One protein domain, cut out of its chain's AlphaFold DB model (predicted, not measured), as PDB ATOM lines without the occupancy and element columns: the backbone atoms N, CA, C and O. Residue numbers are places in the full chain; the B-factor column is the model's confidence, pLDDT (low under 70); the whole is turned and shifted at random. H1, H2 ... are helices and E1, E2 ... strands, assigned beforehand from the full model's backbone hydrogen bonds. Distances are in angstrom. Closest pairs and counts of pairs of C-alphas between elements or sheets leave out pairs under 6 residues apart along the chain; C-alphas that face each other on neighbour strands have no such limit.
ATOM      1  N   ILE A   2      23.326 -53.627 -25.378       89.50
ATOM      2  CA  ILE A   2      24.117 -52.382 -25.458       89.50
ATOM      3  C   ILE A   2      23.300 -51.239 -24.861       89.50
ATOM      4  O   ILE A   2      22.123 -51.076 -25.177       89.50
ATOM      5  N   THR A   3      23.945 -50.433 -24.027       91.44
ATOM      6  CA  THR A   3      23.378 -49.236 -23.407       91.44
ATOM      7  C   THR A   3      24.120 -47.984 -23.854       91.44
ATOM      8  O   THR A   3      25.254 -48.042 -24.329       91.44
ATOM      9  N   ILE A   4      23.504 -46.819 -23.680       90.75
ATOM     10  CA  ILE A   4      24.170 -45.537 -23.944       90.75
ATOM     11  C   ILE A   4      25.359 -45.292 -23.006       90.75
ATOM     12  O   ILE A   4      26.341 -44.684 -23.414       90.75
ATOM     13  N   THR A   5      25.329 -45.852 -21.794       90.31
ATOM     14  CA  THR A   5      26.464 -45.840 -20.863       90.31
ATOM     15  C   THR A   5      27.665 -46.597 -21.425       90.31
ATOM     16  O   THR A   5      28.794 -46.129 -21.289       90.31
ATOM     17  N   ASP A   6      27.440 -47.718 -22.122       91.06
ATOM     18  CA  ASP A   6      28.515 -48.413 -22.843       91.06
ATOM     19  C   ASP A   6      29.148 -47.478 -23.893       91.06
ATOM     20  O   ASP A   6      30.370 -47.419 -24.008       91.06
ATOM     21  N   LEU A   7      28.338 -46.679 -24.600       91.81
ATOM     22  CA  LEU A   7      28.842 -45.709 -25.577       91.81
ATOM     23  C   LEU A   7      29.623 -44.563 -24.932       91.81
ATOM     24  O   LEU A   7      30.663 -44.194 -25.464       91.81
ATOM     25  N   TYR A   8      29.182 -44.028 -23.788       90.56
ATOM     26  CA  TYR A   8      29.943 -42.999 -23.062       90.56
ATOM     27  C   TYR A   8      31.311 -43.507 -22.590       90.56
ATOM     28  O   TYR A   8      32.276 -42.746 -22.599       90.56
ATOM     29  N   ASN A   9      31.405 -44.787 -22.216       89.94
ATOM     30  CA  ASN A   9      32.666 -45.408 -21.812       89.94
ATOM     31  C   ASN A   9      33.604 -45.656 -23.004       89.94
ATOM     32  O   ASN A   9      34.812 -45.467 -22.879       89.94
ATOM     33  N   LEU A  10      33.058 -46.076 -24.150       91.62
ATOM     34  CA  LEU A  10      33.838 -46.372 -25.358       91.62
ATOM     35  C   LEU A  10      34.227 -45.108 -26.142       91.62
ATOM     36  O   LEU A  10      35.299 -45.058 -26.744       91.62
ATOM     37  N   PHE A  11      33.370 -44.086 -26.146       92.56
ATOM     38  CA  PHE A  11      33.497 -42.898 -26.988       92.56
ATOM     39  C   PHE A  11      33.342 -41.620 -26.144       92.56
ATOM     40  O   PHE A  11      32.231 -41.109 -25.972       92.56
ATOM     41  N   PRO A  12      34.450 -41.053 -25.626       86.75
ATOM     42  CA  PRO A  12      34.388 -39.924 -24.695       86.75
ATOM     43  C   PRO A  12      33.878 -38.633 -25.352       86.75
ATOM     44  O   PRO A  12      33.235 -37.813 -24.696       86.75
ATOM     45  N   ASN A  13      34.121 -38.452 -26.652       90.00
ATOM     46  CA  ASN A  13      33.681 -37.274 -27.395       90.00
ATOM     47  C   ASN A  13      32.237 -37.452 -27.868       90.00
ATOM     48  O   ASN A  13      31.965 -38.254 -28.758       90.00
ATOM     49  N   HIS A  14      31.309 -36.675 -27.316       88.25
ATOM     50  CA  HIS A  14      29.894 -36.756 -27.672       88.25
ATOM     51  C   HIS A  14      29.194 -35.392 -27.610       88.25
ATOM     52  O   HIS A  14      29.686 -34.429 -27.021       88.25
ATOM     53  N   ARG A  15      28.027 -35.313 -28.248       86.06
ATOM     54  CA  ARG A  15      27.081 -34.193 -28.240       86.06
ATOM     55  C   ARG A  15      25.674 -34.726 -27.977       86.06
ATOM     56  O   ARG A  15      25.400 -35.895 -28.227       86.06
ATOM     57  N   GLY A  16      24.782 -33.855 -27.518       79.38
ATOM     58  CA  GLY A  16      23.402 -34.208 -27.181       79.38
ATOM     59  C   GLY A  16      23.179 -34.322 -25.675       79.38
ATOM     60  O   GLY A  16      24.027 -33.922 -24.877       79.38
ATOM     61  N   ILE A  17      22.010 -34.826 -25.281       75.25
ATOM     62  CA  ILE A  17      21.657 -34.973 -23.865       75.25
ATOM     63  C   ILE A  17      22.342 -36.210 -23.289       75.25
ATOM     64  O   ILE A  17      22.409 -37.253 -23.936       75.25
ATOM     65  N   ASN A  18      22.807 -36.084 -22.046       67.75
ATOM     66  CA  ASN A  18      23.250 -37.219 -21.256       67.75
ATOM     67  C   ASN A  18      22.016 -37.952 -20.712       67.75
ATOM     68  O   ASN A  18      21.335 -37.449 -19.818       67.75
ATOM     69  N   MET A  19      21.657 -39.069 -21.340       68.88
ATOM     70  CA  MET A  19      20.517 -39.891 -20.936       68.88
ATOM     71  C   MET A  19      21.039 -41.115 -20.188       68.88
ATOM     72  O   MET A  19      21.863 -41.846 -20.715       68.88
ATOM     73  N   GLU A  20      20.555 -41.360 -18.972       65.88
ATOM     74  CA  GLU A  20      21.164 -42.361 -18.077       65.88
ATOM     75  C   GLU A  20      20.653 -43.801 -18.285       65.88
ATOM     76  O   GLU A  20      21.157 -44.723 -17.653       65.88
ATOM     77  N   SER A  21      19.663 -44.032 -19.158       77.44
ATOM     78  CA  SER A  21      19.003 -45.349 -19.255       77.44
ATOM     79  C   SER A  21      18.499 -45.712 -20.658       77.44
ATOM     80  O   SER A  21      17.439 -46.326 -20.801       77.44
ATOM     81  N   ILE A  22      19.224 -45.330 -21.713       88.38
ATOM     82  CA  ILE A  22      18.918 -45.814 -23.067       88.38
ATOM     83  C   ILE A  22      19.557 -47.181 -23.294       88.38
ATOM     84  O   ILE A  22      20.751 -47.369 -23.063       88.38
ATOM     85  N   GLU A  23      18.761 -48.092 -23.839       90.75
ATOM     86  CA  GLU A  23      19.198 -49.383 -24.348       90.75
ATOM     87  C   GLU A  23      18.908 -49.463 -25.849       90.75
ATOM     88  O   GLU A  23      17.893 -48.937 -26.321       90.75
ATOM     89  N   PHE A  24      19.797 -50.119 -26.588       92.25
ATOM     90  CA  PHE A  24      19.682 -50.266 -28.032       92.25
ATOM     91  C   PHE A  24      19.245 -51.679 -28.397       92.25
ATOM     92  O   PHE A  24      19.926 -52.660 -28.079       92.25
ATOM     93  N   ASP A  25      18.139 -51.768 -29.129       92.19
ATOM     94  CA  ASP A  25      17.636 -53.038 -29.655       92.19
ATOM     95  C   ASP A  25      18.418 -53.447 -30.914       92.19
ATOM     96  O   ASP A  25      18.606 -54.636 -31.186       92.19
ATOM     97  N   ILE A  26      18.897 -52.458 -31.679       92.75
ATOM     98  CA  ILE A  26      19.553 -52.651 -32.974       92.75
ATOM     99  C   ILE A  26      20.795 -51.756 -33.084       92.75
ATOM    100  O   ILE A  26      20.777 -50.598 -32.686       92.75
ATOM    101  N   VAL A  27      21.870 -52.264 -33.676       94.06
ATOM    102  CA  VAL A  27      22.997 -51.483 -34.202       94.06
ATOM    103  C   VAL A  27      23.004 -51.674 -35.708       94.06
ATOM    104  O   VAL A  27      22.977 -52.810 -36.165       94.06
ATOM    105  N   SER A  28      23.042 -50.606 -36.497       93.56
ATOM    106  CA  SER A  28      22.981 -50.714 -37.954       93.56
ATOM    107  C   SER A  28      23.961 -49.781 -38.636       93.56
ATOM    108  O   SER A  28      24.190 -48.654 -38.192       93.56
ATOM    109  N   VAL A  29      24.487 -50.253 -39.764       92.38
ATOM    110  CA  VAL A  29      25.335 -49.460 -40.660       92.38
ATOM    111  C   VAL A  29      24.597 -48.928 -41.876       92.38
ATOM    112  O   VAL A  29      25.227 -48.375 -42.768       92.38
ATOM    113  N   PHE A  30      23.278 -49.098 -41.936       91.31
ATOM    114  CA  PHE A  30      22.422 -48.569 -42.995       91.31
ATOM    115  C   PHE A  30      21.577 -47.424 -42.447       91.31
ATOM    116  O   PHE A  30      21.110 -47.488 -41.313       91.31
ATOM    117  N   ASP A  31      21.373 -46.389 -43.259       89.38
ATOM    118  CA  ASP A  31      20.572 -45.207 -42.917       89.38
ATOM    119  C   ASP A  31      19.067 -45.401 -43.164       89.38
ATOM    120  O   ASP A  31      18.286 -44.461 -43.060       89.38
ATOM    121  N   ASN A  32      18.657 -46.616 -43.520       86.94
ATOM    122  CA  ASN A  32      17.293 -46.989 -43.853       86.94
ATOM    123  C   ASN A  32      16.930 -48.343 -43.223       86.94
ATOM    124  O   ASN A  32      17.790 -49.060 -42.707       86.94
ATOM    125  N   GLY A  33      15.644 -48.689 -43.282       84.94
ATOM    126  CA  GLY A  33      15.096 -49.907 -42.686       84.94
ATOM    127  C   GLY A  33      14.377 -49.636 -41.367       84.94
ATOM    128  O   GLY A  33      13.991 -48.507 -41.081       84.94
ATOM    129  N   ASP A  34      14.160 -50.685 -40.571       86.75
ATOM    130  CA  ASP A  34      13.575 -50.555 -39.231       86.75
ATOM    131  C   ASP A  34      14.709 -50.375 -38.209       86.75
ATOM    132  O   ASP A  34      15.356 -51.337 -37.795       86.75
ATOM    133  N   LEU A  35      14.983 -49.116 -37.866       89.88
ATOM    134  CA  LEU A  35      16.023 -48.696 -36.926       89.88
ATOM    135  C   LEU A  35      15.436 -48.375 -35.545       89.88
ATOM    136  O   LEU A  35      16.077 -47.661 -34.780       89.88
ATOM    137  N   LYS A  36      14.227 -48.849 -35.202       90.62
ATOM    138  CA  LYS A  36      13.572 -48.516 -33.922       90.62
ATOM    139  C   LYS A  36      14.476 -48.830 -32.733       90.62
ATOM    140  O   LYS A  36      14.917 -49.964 -32.565       90.62
ATOM    141  N   LYS A  37      14.708 -47.812 -31.894       91.50
ATOM    142  CA  LYS A  37      15.655 -47.869 -30.762       91.50
ATOM    143  C   LYS A  37      17.059 -48.305 -31.196       91.50
ATOM    144  O   LYS A  37      17.754 -49.034 -30.489       91.50
ATOM    145  N   GLY A  38      17.446 -47.871 -32.388       92.94
ATOM    146  CA  GLY A  38      18.686 -48.253 -33.030       92.94
ATOM    147  C   GLY A  38      19.827 -47.283 -32.747       92.94
ATOM    148  O   GLY A  38      19.618 -46.076 -32.589       92.94
ATOM    149  N   LEU A  39      21.042 -47.820 -32.733       94.88
ATOM    150  CA  LEU A  39      22.285 -47.075 -32.862       94.88
ATOM    151  C   LEU A  39      22.736 -47.116 -34.322       94.88
ATOM    152  O   LEU A  39      22.913 -48.192 -34.897       94.88
ATOM    153  N   PHE A  40      22.952 -45.946 -34.909       95.38
ATOM    154  CA  PHE A  40      23.399 -45.826 -36.292       95.38
ATOM    155  C   PHE A  40      24.908 -45.559 -36.395       95.38
ATOM    156  O   PHE A  40      25.446 -44.744 -35.646       95.38
ATOM    157  N   ILE A  41      25.591 -46.228 -37.329       94.69
ATOM    158  CA  ILE A  41      27.029 -46.059 -37.595       94.69
ATOM    159  C   ILE A  41      27.254 -45.981 -39.115       94.69
ATOM    160  O   ILE A  41      27.217 -47.011 -39.785       94.69
ATOM    161  N   PRO A  42      27.516 -44.802 -39.704       92.81
ATOM    162  CA  PRO A  42      27.659 -44.683 -41.144       92.81
ATOM    163  C   PRO A  42      29.015 -45.238 -41.603       92.81
ATOM    164  O   PRO A  42      30.068 -44.684 -41.285       92.81
ATOM    165  N   LEU A  43      29.002 -46.314 -42.391       89.00
ATOM    166  CA  LEU A  43      30.205 -46.875 -43.020       89.00
ATOM    167  C   LEU A  43      30.464 -46.332 -44.433       89.00
ATOM    168  O   LEU A  43      31.502 -46.642 -45.017       89.00
ATOM    169  N   ASP A  44      29.537 -45.549 -44.987       85.00
ATOM    170  CA  ASP A  44      29.652 -44.935 -46.311       85.00
ATOM    171  C   ASP A  44      29.398 -43.422 -46.248       85.00
ATOM    172  O   ASP A  44      28.622 -42.961 -45.407       85.00
ATOM    173  N   SER A  45      30.089 -42.635 -47.079       83.00
ATOM    174  CA  SER A  45      29.944 -41.173 -47.181       83.00
ATOM    175  C   SER A  45      28.551 -40.713 -47.588       83.00
ATOM    176  O   SER A  45      28.129 -39.639 -47.168       83.00
ATOM    177  N   GLU A  46      27.830 -41.513 -48.371       86.31
ATOM    178  CA  GLU A  46      26.514 -41.135 -48.896       86.31
ATOM    179  C   GLU A  46      25.383 -41.294 -47.870       86.31
ATOM    180  O   GLU A  46      24.284 -40.766 -48.064       86.31
ATOM    181  N   GLN A  47      25.648 -42.009 -46.774       89.00
ATOM    182  CA  GLN A  47      24.663 -42.291 -45.739       89.00
ATOM    183  C   GLN A  47      24.364 -41.060 -44.896       89.00
ATOM    184  O   GLN A  47      25.274 -40.349 -44.452       89.00
ATOM    185  N   LYS A  48      23.073 -40.835 -44.640       90.19
ATOM    186  CA  LYS A  48      22.608 -39.593 -44.027       90.19
ATOM    187  C   LYS A  48      22.002 -39.789 -42.642       90.19
ATOM    188  O   LYS A  48      21.288 -40.754 -42.381       90.19
ATOM    189  N   LEU A  49      22.273 -38.830 -41.758       90.56
ATOM    190  CA  LEU A  49      21.807 -38.871 -40.374       90.56
ATOM    191  C   LEU A  49      20.294 -38.627 -40.242       90.56
ATOM    192  O   LEU A  49      19.665 -39.270 -39.408       90.56
ATOM    193  N   ASP A  50      19.704 -37.752 -41.069       90.31
ATOM    194  CA  ASP A  50      18.242 -37.531 -41.132       90.31
ATOM    195  C   ASP A  50      17.504 -38.842 -41.356       90.31
ATOM    196  O   ASP A  50      16.637 -39.202 -40.566       90.31
ATOM    197  N   LYS A  51      17.884 -39.578 -42.400       91.25
ATOM    198  CA  LYS A  51      17.218 -40.827 -42.764       91.25
ATOM    199  C   LYS A  51      17.289 -41.866 -41.650       91.25
ATOM    200  O   LYS A  51      16.300 -42.549 -41.386       91.25
ATOM    201  N   ALA A  52      18.431 -41.962 -40.969       91.75
ATOM    202  CA  ALA A  52      18.588 -42.877 -39.847       91.75
ATOM    203  C   ALA A  52      17.668 -42.497 -38.673       91.75
ATOM    204  O   ALA A  52      17.018 -43.369 -38.091       91.75
ATOM    205  N   ILE A  53      17.566 -41.200 -38.360       90.75
ATOM    206  CA  ILE A  53      16.656 -40.673 -37.333       90.75
ATOM    207  C   ILE A  53      15.195 -40.948 -37.719       90.75
ATOM    208  O   ILE A  53      14.438 -41.477 -36.906       90.75
ATOM    209  N   GLU A  54      14.802 -40.655 -38.962       91.25
ATOM    210  CA  GLU A  54      13.452 -40.918 -39.487       91.25
ATOM    211  C   GLU A  54      13.090 -42.406 -39.440       91.25
ATOM    212  O   GLU A  54      11.940 -42.769 -39.192       91.25
ATOM    213  N   SER A  55      14.085 -43.272 -39.622       92.06
ATOM    214  CA  SER A  55      13.941 -44.725 -39.553       92.06
ATOM    215  C   SER A  55      13.852 -45.265 -38.115       92.06
ATOM    216  O   SER A  55      13.585 -46.453 -37.921       92.06
ATOM    217  N   GLY A  56      14.046 -44.416 -37.096       90.75
ATOM    218  CA  GLY A  56      13.857 -44.752 -35.681       90.75
ATOM    219  C   GLY A  56      15.132 -44.851 -34.843       90.75
ATOM    220  O   GLY A  56      15.039 -45.276 -33.684       90.75
ATOM    221  N   ALA A  57      16.294 -44.472 -35.393       93.25
ATOM    222  CA  ALA A  57      17.530 -44.411 -34.621       93.25
ATOM    223  C   ALA A  57      17.383 -43.402 -33.474       93.25
ATOM    224  O   ALA A  57      16.773 -42.345 -33.633       93.25
ATOM    225  N   ILE A  58      17.955 -43.733 -32.317       92.75
ATOM    226  CA  ILE A  58      17.891 -42.907 -31.100       92.75
ATOM    227  C   ILE A  58      19.264 -42.392 -30.661       92.75
ATOM    228  O   ILE A  58      19.329 -41.567 -29.759       92.75
ATOM    229  N   ALA A  59      20.342 -42.860 -31.295       93.19
ATOM    230  CA  ALA A  59      21.685 -42.294 -31.204       93.19
ATOM    231  C   ALA A  59      22.491 -42.641 -32.467       93.19
ATOM    232  O   ALA A  59      22.130 -43.558 -33.214       93.19
ATOM    233  N   ALA A  60      23.607 -41.945 -32.688       94.38
ATOM    234  CA  ALA A  60      24.540 -42.277 -33.762       94.38
ATOM    235  C   ALA A  60      26.004 -42.161 -33.326       94.38
ATOM    236  O   ALA A  60      26.363 -41.261 -32.566       94.38
ATOM    237  N   LEU A  61      26.858 -43.033 -33.862       95.06
ATOM    238  CA  LEU A  61      28.297 -42.791 -33.913       95.06
ATOM    239  C   LEU A  61      28.585 -42.066 -35.228       95.06
ATOM    240  O   LEU A  61      28.289 -42.595 -36.295       95.06
ATOM    241  N   TRP A  62      29.117 -40.853 -35.167       94.50
ATOM    242  CA  TRP A  62      29.284 -39.981 -36.322       94.50
ATOM    243  C   TRP A  62      30.761 -39.658 -36.580       94.50
ATOM    244  O   TRP A  62      31.466 -39.272 -35.643       94.50
ATOM    245  N   PRO A  63      31.246 -39.797 -37.825       93.69
ATOM    246  CA  PRO A  63      32.624 -39.480 -38.175       93.69
ATOM    247  C   PRO A  63      32.959 -38.010 -37.890       93.69
ATOM    248  O   PRO A  63      32.198 -37.113 -38.251       93.69
ATOM    249  N   HIS A  64      34.101 -37.756 -37.254       91.75
ATOM    250  CA  HIS A  64      34.563 -36.409 -36.897       91.75
ATOM    251  C   HIS A  64      34.827 -35.499 -38.107       91.75
ATOM    252  O   HIS A  64      34.748 -34.278 -37.989       91.75
ATOM    253  N   ASP A  65      35.138 -36.094 -39.256       89.19
ATOM    254  CA  ASP A  65      35.397 -35.436 -40.535       89.19
ATOM    255  C   ASP A  65      34.106 -35.068 -41.282       89.19
ATOM    256  O   ASP A  65      34.159 -34.375 -42.299       89.19
ATOM    257  N   ARG A  66      32.938 -35.492 -40.780       88.88
ATOM    258  CA  ARG A  66      31.636 -35.164 -41.364       88.88
ATOM    259  C   ARG A  66      30.908 -34.098 -40.571       88.88
ATOM    260  O   ARG A  66      30.698 -34.211 -39.365       88.88
ATOM    261  N   GLU A  67      30.399 -33.109 -41.293       87.25
ATOM    262  CA  GLU A  67      29.524 -32.104 -40.710       87.25
ATOM    263  C   GLU A  67      28.235 -32.745 -40.181       87.25
ATOM    264  O   GLU A  67      27.603 -33.577 -40.836       87.25
ATOM    265  N   ILE A  68      27.852 -32.351 -38.967       86.75
ATOM    266  CA  ILE A  68      26.573 -32.741 -38.379       86.75
ATOM    267  C   ILE A  68      25.501 -31.852 -39.009       86.75
ATOM    268  O   ILE A  68      25.603 -30.625 -38.908       86.75
ATOM    269  N   PRO A  69      24.460 -32.421 -39.634       83.50
ATOM    270  CA  PRO A  69      23.443 -31.609 -40.275       83.50
ATOM    271  C   PRO A  69      22.689 -30.713 -39.285       83.50
ATOM    272  O   PRO A  69      22.351 -31.139 -38.180       83.50
ATOM    273  N   PHE A  70      22.355 -29.488 -39.704       80.75
ATOM    274  CA  PHE A  70      21.696 -28.491 -38.846       80.75
ATOM    275  C   PHE A  70      20.316 -28.931 -38.329       80.75
ATOM    276  O   PHE A  70      19.877 -28.503 -37.268       80.75
ATOM    277  N   PHE A  71      19.630 -29.805 -39.067       78.88
ATOM    278  CA  PHE A  71      18.326 -30.349 -38.688       78.88
ATOM    279  C   PHE A  71      18.401 -31.420 -37.588       78.88
ATOM    280  O   PHE A  71      17.362 -31.915 -37.156       78.88
ATOM    281  N   THR A  72      19.604 -31.807 -37.146       82.94
ATOM    282  CA  THR A  72      19.760 -32.824 -36.105       82.94
ATOM    283  C   THR A  72      19.172 -32.312 -34.788       82.94
ATOM    284  O   THR A  72      19.582 -31.247 -34.319       82.94
ATOM    285  N   PRO A  73      18.234 -33.039 -34.155       82.31
ATOM    286  CA  PRO A  73      17.666 -32.607 -32.888       82.31
ATOM    287  C   PRO A  73      18.754 -32.425 -31.822       82.31
ATOM    288  O   PRO A  73      19.562 -33.319 -31.600       82.31
ATOM    289  N   ASN A  74      18.741 -31.300 -31.100       79.44
ATOM    290  CA  ASN A  74      19.736 -31.010 -30.050       79.44
ATOM    291  C   ASN A  74      19.789 -32.067 -28.934       79.44
ATOM    292  O   ASN A  74      20.777 -32.160 -28.213       79.44
ATOM    293  N   HIS A  75      18.710 -32.829 -28.758       82.25
ATOM    294  CA  HIS A  75      18.620 -33.901 -27.775       82.25
ATOM    295  C   HIS A  75      19.107 -35.255 -28.294       82.25
ATOM    296  O   HIS A  75      19.217 -36.181 -27.498       82.25
ATOM    297  N   PHE A  76      19.393 -35.377 -29.590       88.88
ATOM    298  CA  PHE A  76      19.856 -36.613 -30.204       88.88
ATOM    299  C   PHE A  76      21.331 -36.863 -29.840       88.88
ATOM    300  O   PHE A  76      22.183 -36.044 -30.199       88.88
ATOM    301  N   PRO A  77      21.660 -37.952 -29.121       91.06
ATOM    302  CA  PRO A  77      23.034 -38.281 -28.772       91.06
ATOM    303  C   PRO A  77      23.855 -38.633 -30.015       91.06
ATOM    304  O   PRO A  77      23.528 -39.557 -30.765       91.06
ATOM    305  N   ILE A  78      24.951 -37.904 -30.209       92.19
ATOM    306  CA  ILE A  78      25.923 -38.142 -31.274       92.19
ATOM    307  C   ILE A  78      27.289 -38.345 -30.644       92.19
ATOM    308  O   ILE A  78      27.816 -37.441 -29.998       92.19
ATOM    309  N   PHE A  79      27.894 -39.497 -30.887       93.62
ATOM    310  CA  PHE A  79      29.248 -39.812 -30.454       93.62
ATOM    311  C   PHE A  79      30.204 -39.562 -31.609       93.62
ATOM    312  O   PHE A  79      30.054 -40.145 -32.679       93.62
ATOM    313  N   ILE A  80      31.170 -38.676 -31.412       93.00
ATOM    314  CA  ILE A  80      32.111 -38.277 -32.451       93.00
ATOM    315  C   ILE A  80      33.263 -39.279 -32.481       93.00
ATOM    316  O   ILE A  80      33.952 -39.467 -31.479       93.00
ATOM    317  N   ILE A  81      33.471 -39.907 -33.636       94.12
ATOM    318  CA  ILE A  81      34.441 -40.990 -33.817       94.12
ATOM    319  C   ILE A  81      35.429 -40.689 -34.945       94.12
ATOM    320  O   ILE A  81      35.095 -40.034 -35.930       94.12
ATOM    321  N   GLU A  82      36.654 -41.200 -34.828       91.12
ATOM    322  CA  GLU A  82      37.667 -41.017 -35.874       91.12
ATOM    323  C   GLU A  82      37.431 -41.933 -37.077       91.12
ATOM    324  O   GLU A  82      37.450 -41.476 -38.216       91.12
ATOM    325  N   ASN A  83      37.172 -43.219 -36.824       90.50
ATOM    326  CA  ASN A  83      36.986 -44.228 -37.862       90.50
ATOM    327  C   ASN A  83      35.738 -45.091 -37.574       90.50
ATOM    328  O   ASN A  83      35.723 -45.817 -36.574       90.50
ATOM    329  N   PRO A  84      34.714 -45.069 -38.449       91.88
ATOM    330  CA  PRO A  84      33.482 -45.854 -38.298       91.88
ATOM    331  C   PRO A  84      33.671 -47.360 -38.185       91.88
ATOM    332  O   PRO A  84      33.010 -47.999 -37.368       91.88
ATOM    333  N   ILE A  85      34.590 -47.935 -38.963       90.38
ATOM    334  CA  ILE A  85      34.859 -49.378 -38.941       90.38
ATOM    335  C   ILE A  85      35.507 -49.757 -37.609       90.38
ATOM    336  O   ILE A  85      35.114 -50.741 -36.983       90.38
ATOM    337  N   PHE A  86      36.458 -48.948 -37.139       90.31
ATOM    338  CA  PHE A  86      37.122 -49.182 -35.859       90.31
ATOM    339  C   PHE A  86      36.165 -49.006 -34.670       90.31
ATOM    340  O   PHE A  86      36.194 -49.797 -33.730       90.31
ATOM    341  N   ALA A  87      35.278 -48.010 -34.715       92.69
ATOM    342  CA  ALA A  87      34.247 -47.819 -33.697       92.69
ATOM    343  C   ALA A  87      33.250 -48.987 -33.660       92.69
ATOM    344  O   ALA A  87      32.943 -49.495 -32.583       92.69
ATOM    345  N   LEU A  88      32.800 -49.465 -34.827       91.81
ATOM    346  CA  LEU A  88      31.949 -50.651 -34.928       91.81
ATOM    347  C   LEU A  88      32.641 -51.884 -34.332       91.81
ATOM    348  O   LEU A  88      32.028 -52.605 -33.551       91.81
ATOM    349  N   LYS A  89      33.918 -52.103 -34.662       91.19
ATOM    350  CA  LYS A  89      34.712 -53.212 -34.122       91.19
ATOM    351  C   LYS A  89      34.789 -53.165 -32.598       91.19
ATOM    352  O   LYS A  89      34.430 -54.149 -31.960       91.19
ATOM    353  N   GLN A  90      35.180 -52.022 -32.031       92.88
ATOM    354  CA  GLN A  90      35.255 -51.835 -30.577       92.88
ATOM    355  C   GLN A  90      33.908 -52.104 -29.896       92.88
ATOM    356  O   GLN A  90      33.854 -52.784 -28.874       92.88
ATOM    357  N   LEU A  91      32.809 -51.620 -30.484       92.94
ATOM    358  CA  LEU A  91      31.467 -51.853 -29.959       92.94
ATOM    359  C   LEU A  91      31.084 -53.339 -29.990       92.94
ATOM    360  O   LEU A  91      30.524 -53.850 -29.021       92.94
ATOM    361  N   CYS A  92      31.381 -54.039 -31.087       90.19
ATOM    362  CA  CYS A  92      31.111 -55.468 -31.211       90.19
ATOM    363  C   CYS A  92      31.956 -56.297 -30.239       90.19
ATOM    364  O   CYS A  92      31.420 -57.203 -29.610       90.19
ATOM    365  N   GLU A  93      33.245 -55.989 -30.091       90.25
ATOM    366  CA  GLU A  93      34.138 -56.657 -29.137       90.25
ATOM    367  C   GLU A  93      33.661 -56.455 -27.695       90.25
ATOM    368  O   GLU A  93      33.519 -57.432 -26.958       90.25
ATOM    369  N   HIS A  94      33.319 -55.216 -27.324       91.06
ATOM    370  CA  HIS A  94      32.729 -54.899 -26.020       91.06
ATOM    371  C   HIS A  94      31.437 -55.679 -25.779       91.06
ATOM    372  O   HIS A  94      31.244 -56.263 -24.714       91.06
ATOM    373  N   TYR A  95      30.554 -55.729 -26.778       89.31
ATOM    374  CA  TYR A  95      29.283 -56.429 -26.649       89.31
ATOM    375  C   TYR A  95      29.446 -57.947 -26.529       89.31
ATOM    376  O   TYR A  95      28.789 -58.549 -25.686       89.31
ATOM    377  N   ILE A  96      30.327 -58.557 -27.330       85.94
ATOM    378  CA  ILE A  96      30.638 -59.992 -27.249       85.94
ATOM    379  C   ILE A  96      31.196 -60.325 -25.863       85.94
ATOM    380  O   ILE A  96      30.708 -61.245 -25.217       85.94
ATOM    381  N   TYR A  97      32.144 -59.528 -25.369       87.06
ATOM    382  CA  TYR A  97      32.686 -59.706 -24.025       87.06
ATOM    383  C   TYR A  97      31.594 -59.596 -22.948       87.06
ATOM    384  O   TYR A  97      31.534 -60.414 -22.035       87.06
ATOM    385  N   LYS A  98      30.683 -58.626 -23.080       86.44
ATOM    386  CA  LYS A  98      29.565 -58.423 -22.149       86.44
ATOM    387  C   LYS A  98      28.622 -59.630 -22.088       86.44
ATOM    388  O   LYS A  98      28.294 -60.091 -21.001       86.44
ATOM    389  N   ILE A  99      28.216 -60.176 -23.237       84.06
ATOM    390  CA  ILE A  99      27.304 -61.337 -23.284       84.06
ATOM    391  C   ILE A  99      27.973 -62.655 -22.871       84.06
ATOM    392  O   ILE A  99      27.277 -63.604 -22.530       84.06
ATOM    393  N   GLU A 100      29.305 -62.743 -22.909       81.12
ATOM    394  CA  GLU A 100      30.040 -63.894 -22.366       81.12
ATOM    395  C   GLU A 100      30.088 -63.882 -20.832       81.12
ATOM    396  O   GLU A 100      30.169 -64.944 -20.214       81.12
ATOM    397  N   GLN A 101      30.038 -62.699 -20.214       77.88
ATOM    398  CA  GLN A 101      30.066 -62.530 -18.757       77.88
ATOM    399  C   GLN A 101      28.665 -62.557 -18.121       77.88
ATOM    400  O   GLN A 101      28.538 -62.885 -16.942       77.88
ATOM    401  N   GLU A 102      27.618 -62.217 -18.877       72.62
ATOM    402  CA  GLU A 102      26.249 -62.051 -18.374       72.62
ATOM    403  C   GLU A 102      25.240 -62.882 -19.189       72.62
ATOM    404  O   GLU A 102      25.174 -62.762 -20.414       72.62
ATOM    405  N   GLU A 103      24.372 -63.657 -18.523       63.41
ATOM    406  CA  GLU A 103      23.182 -64.240 -19.163       63.41
ATOM    407  C   GLU A 103      22.194 -63.119 -19.529       63.41
ATOM    408  O   GLU A 103      21.348 -62.702 -18.740       63.41
ATOM    409  N   CYS A 104      22.326 -62.584 -20.742       64.56
ATOM    410  CA  CYS A 104      21.425 -61.564 -21.267       64.56
ATOM    411  C   CYS A 104      20.139 -62.202 -21.820       64.56
ATOM    412  O   CYS A 104      20.154 -62.798 -22.894       64.56
ATOM    413  N   GLU A 105      18.997 -61.986 -21.159       65.44
ATOM    414  CA  GLU A 105      17.674 -62.372 -21.691       65.44
ATOM    415  C   GLU A 105      17.291 -61.595 -22.964       65.44
ATOM    416  O   GLU A 105      16.487 -62.063 -23.772       65.44
ATOM    417  N   LYS A 106      17.864 -60.398 -23.158       74.75
ATOM    418  CA  LYS A 106      17.641 -59.550 -24.335       74.75
ATOM    419  C   LYS A 106      18.960 -59.156 -24.995       74.75
ATOM    420  O   LYS A 106      19.872 -58.619 -24.352       74.75
ATOM    421  N   MET A 107      19.027 -59.408 -26.299       84.00
ATOM    422  CA  MET A 107      20.211 -59.192 -27.124       84.00
ATOM    423  C   MET A 107      20.001 -58.032 -28.097       84.00
ATOM    424  O   MET A 107      18.943 -57.902 -28.708       84.00
ATOM    425  N   THR A 108      21.040 -57.221 -28.267       88.25
ATOM    426  CA  THR A 108      21.110 -56.211 -29.320       88.25
ATOM    427  C   THR A 108      21.442 -56.893 -30.646       88.25
ATOM    428  O   THR A 108      22.393 -57.673 -30.733       88.25
ATOM    429  N   LYS A 109      20.657 -56.604 -31.683       91.19
ATOM    430  CA  LYS A 109      20.853 -57.136 -33.037       91.19
ATOM    431  C   LYS A 109      21.798 -56.243 -33.823       91.19
ATOM    432  O   LYS A 109      21.695 -55.025 -33.736       91.19
ATOM    433  N   PHE A 110      22.670 -56.822 -34.639       91.00
ATOM    434  CA  PHE A 110      23.543 -56.043 -35.520       91.00
ATOM    435  C   PHE A 110      23.079 -56.192 -36.964       91.00
ATOM    436  O   PHE A 110      23.007 -57.300 -37.473       91.00
ATOM    437  N   VAL A 111      22.770 -55.095 -37.644       90.94
ATOM    438  CA  VAL A 111      22.374 -55.066 -39.053       90.94
ATOM    439  C   VAL A 111      23.550 -54.532 -39.859       90.94
ATOM    440  O   VAL A 111      23.765 -53.324 -39.960       90.94
ATOM    441  N   LEU A 112      24.339 -55.455 -40.406       88.44
ATOM    442  CA  LEU A 112      25.513 -55.166 -41.231       88.44
ATOM    443  C   LEU A 112      25.353 -55.796 -42.613       88.44
ATOM    444  O   LEU A 112      24.276 -56.248 -42.976       88.44
ATOM    445  N   PHE A 113      26.412 -55.825 -43.409       83.94
ATOM    446  CA  PHE A 113      26.386 -56.499 -44.700       83.94
ATOM    447  C   PHE A 113      26.405 -58.025 -44.548       83.94
ATOM    448  O   PHE A 113      26.905 -58.566 -43.554       83.94
ATOM    449  N   SER A 114      25.872 -58.714 -45.555       77.88
ATOM    450  CA  SER A 114      25.891 -60.175 -45.619       77.88
ATOM    451  C   SER A 114      27.325 -60.729 -45.660       77.88
ATOM    452  O   SER A 114      28.148 -60.237 -46.432       77.88
ATOM    453  N   PRO A 115      27.637 -61.786 -44.885       68.75
ATOM    454  CA  PRO A 115      28.960 -62.411 -44.897       68.75
ATOM    455  C   PRO A 115      29.201 -63.286 -46.140       68.75
ATOM    456  O   PRO A 115      30.352 -63.613 -46.452       68.75
ATOM    457  N   GLU A 116      28.115 -63.689 -46.807       67.50
ATOM    458  CA  GLU A 116      28.068 -64.661 -47.907       67.50
ATOM    459  C   GLU A 116      27.844 -63.996 -49.272       67.50
ATOM    460  O   GLU A 116      28.213 -64.557 -50.301       67.50
ATOM    461  N   LEU A 117      27.258 -62.794 -49.292       57.88
ATOM    462  CA  LEU A 117      26.936 -62.069 -50.517       57.88
ATOM    463  C   LEU A 117      27.762 -60.781 -50.589       57.88
ATOM    464  O   LEU A 117      27.657 -59.927 -49.720       57.88
ATOM    465  N   LEU A 118      28.519 -60.613 -51.679       53.31
ATOM    466  CA  LEU A 118      29.214 -59.364 -52.048       53.31
ATOM    467  C   LEU A 118      28.255 -58.202 -52.366       53.31
ATOM    468  O   LEU A 118      28.695 -57.084 -52.616       53.31
ATOM    469  N   ASN A 119      26.950 -58.463 -52.394       54.16
ATOM    470  CA  ASN A 119      25.953 -57.427 -52.587       54.16
ATOM    471  C   ASN A 119      25.704 -56.728 -51.248       54.16
ATOM    472  O   ASN A 119      25.563 -57.397 -50.226       54.16
ATOM    473  N   ASN A 120      25.588 -55.398 -51.279       65.06
ATOM    474  CA  ASN A 120      25.372 -54.511 -50.129       65.06
ATOM    475  C   ASN A 120      24.002 -54.700 -49.425       65.06
ATOM    476  O   ASN A 120      23.382 -53.733 -48.987       65.06
ATOM    477  N   HIS A 121      23.487 -55.928 -49.347       76.00
ATOM    478  CA  HIS A 121      22.228 -56.237 -48.693       76.00
ATOM    479  C   HIS A 121      22.401 -56.292 -47.171       76.00
ATOM    480  O   HIS A 121      23.370 -56.891 -46.686       76.00
ATOM    481  N   PRO A 122      21.445 -55.720 -46.423       82.06
ATOM    482  CA  PRO A 122      21.432 -55.811 -44.975       82.06
ATOM    483  C   PRO A 122      21.240 -57.263 -44.522       82.06
ATOM    484  O   PRO A 122      20.386 -57.990 -45.029       82.06
ATOM    485  N   TYR A 123      22.031 -57.668 -43.537       86.00
ATOM    486  CA  TYR A 123      21.994 -58.947 -42.845       86.00
ATOM    487  C   TYR A 123      21.966 -58.696 -41.341       86.00
ATOM    488  O   TYR A 123      22.767 -57.925 -40.809       86.00
ATOM    489  N   THR A 124      21.030 -59.350 -40.655       87.94
ATOM    490  CA  THR A 124      20.871 -59.224 -39.205       87.94
ATOM    491  C   THR A 124      21.621 -60.351 -38.504       87.94
ATOM    492  O   THR A 124      21.283 -61.520 -38.660       87.94
ATOM    493  N   TYR A 125      22.623 -59.989 -37.715       85.31
ATOM    494  CA  TYR A 125      23.339 -60.859 -36.799       85.31
ATOM    495  C   TYR A 125      22.588 -60.864 -35.464       85.31
ATOM    496  O   TYR A 125      22.612 -59.877 -34.721       85.31
ATOM    497  N   ASP A 126      21.905 -61.972 -35.183       84.31
ATOM    498  CA  ASP A 126      21.272 -62.233 -33.894       84.31
ATOM    499  C   ASP A 126      22.231 -63.018 -32.987       84.31
ATOM    500  O   ASP A 126      22.494 -64.206 -33.184       84.31
ATOM    501  N   LEU A 127      22.798 -62.325 -32.002       78.19
ATOM    502  CA  LEU A 127      23.799 -62.878 -31.086       78.19
ATOM    503  C   LEU A 127      23.195 -63.776 -29.996       78.19
ATOM    504  O   LEU A 127      23.942 -64.322 -29.189       78.19
ATOM    505  N   SER A 128      21.871 -63.971 -29.991       74.69
ATOM    506  CA  SER A 128      21.246 -65.053 -29.220       74.69
ATOM    507  C   SER A 128      21.564 -66.442 -29.793       74.69
ATOM    508  O   SER A 128      21.503 -67.443 -29.078       74.69
ATOM    509  N   GLU A 129      21.952 -66.521 -31.070       74.94
ATOM    510  CA  GLU A 129      22.307 -67.771 -31.732       74.94
ATOM    511  C   GLU A 129      23.792 -68.121 -31.544       74.94
ATOM    512  O   GLU A 129      24.698 -67.300 -31.734       74.94
ATOM    513  N   LYS A 130      24.070 -69.391 -31.218       73.38
ATOM    514  CA  LYS A 130      25.448 -69.887 -31.085       73.38
ATOM    515  C   LYS A 130      26.208 -69.746 -32.406       73.38
ATOM    516  O   LYS A 130      25.758 -70.213 -33.445       73.38
ATOM    517  N   GLY A 131      27.407 -69.166 -32.341       74.62
ATOM    518  CA  GLY A 131      28.296 -68.987 -33.495       74.62
ATOM    519  C   GLY A 131      28.097 -67.675 -34.264       74.62
ATOM    520  O   GLY A 131      28.972 -67.305 -35.049       74.62
ATOM    521  N   THR A 132      27.027 -66.915 -34.004       79.44
ATOM    522  CA  THR A 132      26.802 -65.620 -34.671       79.44
ATOM    523  C   THR A 132      27.848 -64.572 -34.292       79.44
ATOM    524  O   THR A 132      28.239 -63.775 -35.142       79.44
ATOM    525  N   GLY A 133      28.385 -64.621 -33.067       79.69
ATOM    526  CA  GLY A 133      29.482 -63.743 -32.630       79.69
ATOM    527  C   GLY A 133      30.734 -63.875 -33.496       79.69
ATOM    528  O   GLY A 133      31.290 -62.870 -33.936       79.69
ATOM    529  N   HIS A 134      31.111 -65.109 -33.836       81.88
ATOM    530  CA  HIS A 134      32.242 -65.370 -34.726       81.88
ATOM    531  C   HIS A 134      31.985 -64.824 -36.137       81.88
ATOM    532  O   HIS A 134      32.824 -64.121 -36.692       81.88
ATOM    533  N   ARG A 135      30.788 -65.066 -36.695       82.69
ATOM    534  CA  ARG A 135      30.408 -64.560 -38.030       82.69
ATOM    535  C   ARG A 135      30.403 -63.030 -38.089       82.69
ATOM    536  O   ARG A 135      30.807 -62.449 -39.099       82.69
ATOM    537  N   LEU A 136      29.964 -62.376 -37.015       84.31
ATOM    538  CA  LEU A 136      29.994 -60.921 -36.881       84.31
ATOM    539  C   LEU A 136      31.437 -60.396 -36.916       84.31
ATOM    540  O   LEU A 136      31.745 -59.506 -37.709       84.31
ATOM    541  N   GLN A 137      32.335 -60.991 -36.124       83.75
ATOM    542  CA  GLN A 137      33.758 -60.631 -36.113       83.75
ATOM    543  C   GLN A 137      34.420 -60.843 -37.479       83.75
ATOM    544  O   GLN A 137      35.098 -59.945 -37.979       83.75
ATOM    545  N   GLU A 138      34.188 -61.990 -38.121       84.19
ATOM    546  CA  GLU A 138      34.713 -62.278 -39.460       84.19
ATOM    547  C   GLU A 138      34.257 -61.245 -40.490       84.19
ATOM    548  O   GLU A 138      35.043 -60.816 -41.337       84.19
ATOM    549  N   THR A 139      32.995 -60.821 -40.412       84.88
ATOM    550  CA  THR A 139      32.439 -59.805 -41.310       84.88
ATOM    551  C   THR A 139      33.159 -58.478 -41.132       84.88
ATOM    552  O   THR A 139      33.641 -57.911 -42.110       84.88
ATOM    553  N   ILE A 140      33.320 -58.016 -39.893       83.62
ATOM    554  CA  ILE A 140      34.019 -56.761 -39.589       83.62
ATOM    555  C   ILE A 140      35.479 -56.818 -40.069       83.62
ATOM    556  O   ILE A 140      35.947 -55.874 -40.705       83.62
ATOM    557  N   MET A 141      36.176 -57.942 -39.865       82.25
ATOM    558  CA  MET A 141      37.550 -58.124 -40.358       82.25
ATOM    559  C   MET A 141      37.644 -58.089 -41.889       82.25
ATOM    560  O   MET A 141      38.612 -57.557 -42.435       82.25
ATOM    561  N   LYS A 142      36.661 -58.650 -42.604       80.12
ATOM    562  CA  LYS A 142      36.601 -58.549 -44.071       80.12
ATOM    563  C   LYS A 142      36.426 -57.094 -44.518       80.12
ATOM    564  O   LYS A 142      37.078 -56.695 -45.479       80.12
ATOM    565  N   PHE A 143      35.616 -56.300 -43.812       76.69
ATOM    566  CA  PHE A 143      35.451 -54.869 -44.104       76.69
ATOM    567  C   PHE A 143      36.721 -54.057 -43.861       76.69
ATOM    568  O   PHE A 143      37.049 -53.197 -44.675       76.69
ATOM    569  N   GLU A 144      37.445 -54.352 -42.783       75.12
ATOM    570  CA  GLU A 144      38.732 -53.719 -42.481       75.12
ATOM    571  C   GLU A 144      39.772 -54.025 -43.572       75.12
ATOM    572  O   GLU A 144      40.440 -53.120 -44.062       75.12
ATOM    573  N   LYS A 145      39.863 -55.286 -44.021       71.44
ATOM    574  CA  LYS A 145      40.824 -55.714 -45.057       71.44
ATOM    575  C   LYS A 145      40.443 -55.303 -46.480       71.44
ATOM    576  O   LYS A 145      41.327 -55.122 -47.306       71.44
ATOM    577  N   GLY A 146      39.149 -55.203 -46.788       63.53
ATOM    578  CA  GLY A 146      38.651 -54.872 -48.128       63.53
ATOM    579  C   GLY A 146      38.707 -53.384 -48.484       63.53
ATOM    580  O   GLY A 146      38.466 -53.037 -49.637       63.53
ATOM    581  N   ARG A 147      39.001 -52.506 -47.516       51.03
ATOM    582  CA  ARG A 147      39.129 -51.048 -47.701       51.03
ATOM    583  C   ARG A 147      40.566 -50.526 -47.517       51.03
ATOM    584  O   ARG A 147      40.740 -49.320 -47.360       51.03
ATOM    585  N   GLY A 148      41.561 -51.421 -47.532       37.66
ATOM    586  CA  GLY A 148      42.994 -51.096 -47.519       37.66
ATOM    587  C   GLY A 148      43.592 -50.946 -48.910       37.66
ATOM    588  O   GLY A 148      43.181 -51.717 -49.806       37.66
TER     589      GLY A 148
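AT A GLANCE: This is residues 2 to 148 of the 148 residues of an uncharacterized protein of Bacillus shackletonii (UniProt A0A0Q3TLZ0). A strongly twisted, six-stranded sheet has three helices over one face, with H1 over E3, H4 over E5 and E6 and the long H3 between them, while the short H2 covers part of the other face. H3 and H4 run side by side in opposite ways. The 147 printed residues include four named helices and six named strands in the order H1 E1 E2 H2 E3 E4 H3 E5 E6 H4; the mixed sheet runs E4 E3 E2 E1 E5 E6, parallel but for E5 and E6. The class is mixed, helices and strands, with 72 residues, under half, in named elements. The whole is compact, with a radius of gyration of the C-alphas of 14.4 A and a rounded outline of 41 by 34 by 26 A.

HOW THE PARTS SIT: H1, residues 4 to 10, is on the sheet at a height of 10.2 A, over E3, residues 57 to 63. E1, residues 26 to 28, is parallel to E2, residues 38 to 40, with N 39 and O 26 at 2.8 A. H2, residues 49 to 54, is on the opposite face from H1, at a height of 8.7 A. E2, H2 and E3 form a strand-helix-strand unit, two parallel neighbour strands with a helix between, and its crossover is right-handed; N 58 and O 38 are 2.9 A apart. E4, residues 78 to 81, is parallel to E3, with N 79 and O 60 at 2.9 A. H3, residues 84 to 101, only just touches H1, with 3 pairs of C-alphas within 8 A, by its residues 90 to 91 alone; the closest are Leu 10 and Leu 91, 7.5 A. E5, residues 109 to 113, is parallel to E1, with N 111 and O 27 at 2.7 A. E6, residues 122 to 125, forms an antiparallel hairpin with E5, with N 123 and O 112 at 2.7 A. H4, residues 132 to 146, touches H3 at a shallow tilt of 19 degrees, opposite ways, the C-alphas of Lys 89 and Ile 140 being closest at 6.6 A. In H1, H2, H3 and H4 every O i to N i+4 pair is within hydrogen-bond range.

IN THESE COORDINATES: H1 begins at C-alpha 4 (24.170, -45.537, -23.944). E3 is 16.3 A long and E5 12.9 A. H3 measures 25.9 A from C-alpha 84 at (33.482, -45.854, -38.298). H4 measures 20.9 A and ends at C-alpha 146 (38.651, -54.872, -48.128).

THE WHOLE: The C-alphas of Phe 70 and Lys 130 are farthest apart, 42.3 A. The printed part has no cut; its long links are H1 to E1 and E3 to E4. Confidence is under 70 at residues 18 to 20, 103 to 105, 115 to 120 and 146 to 148.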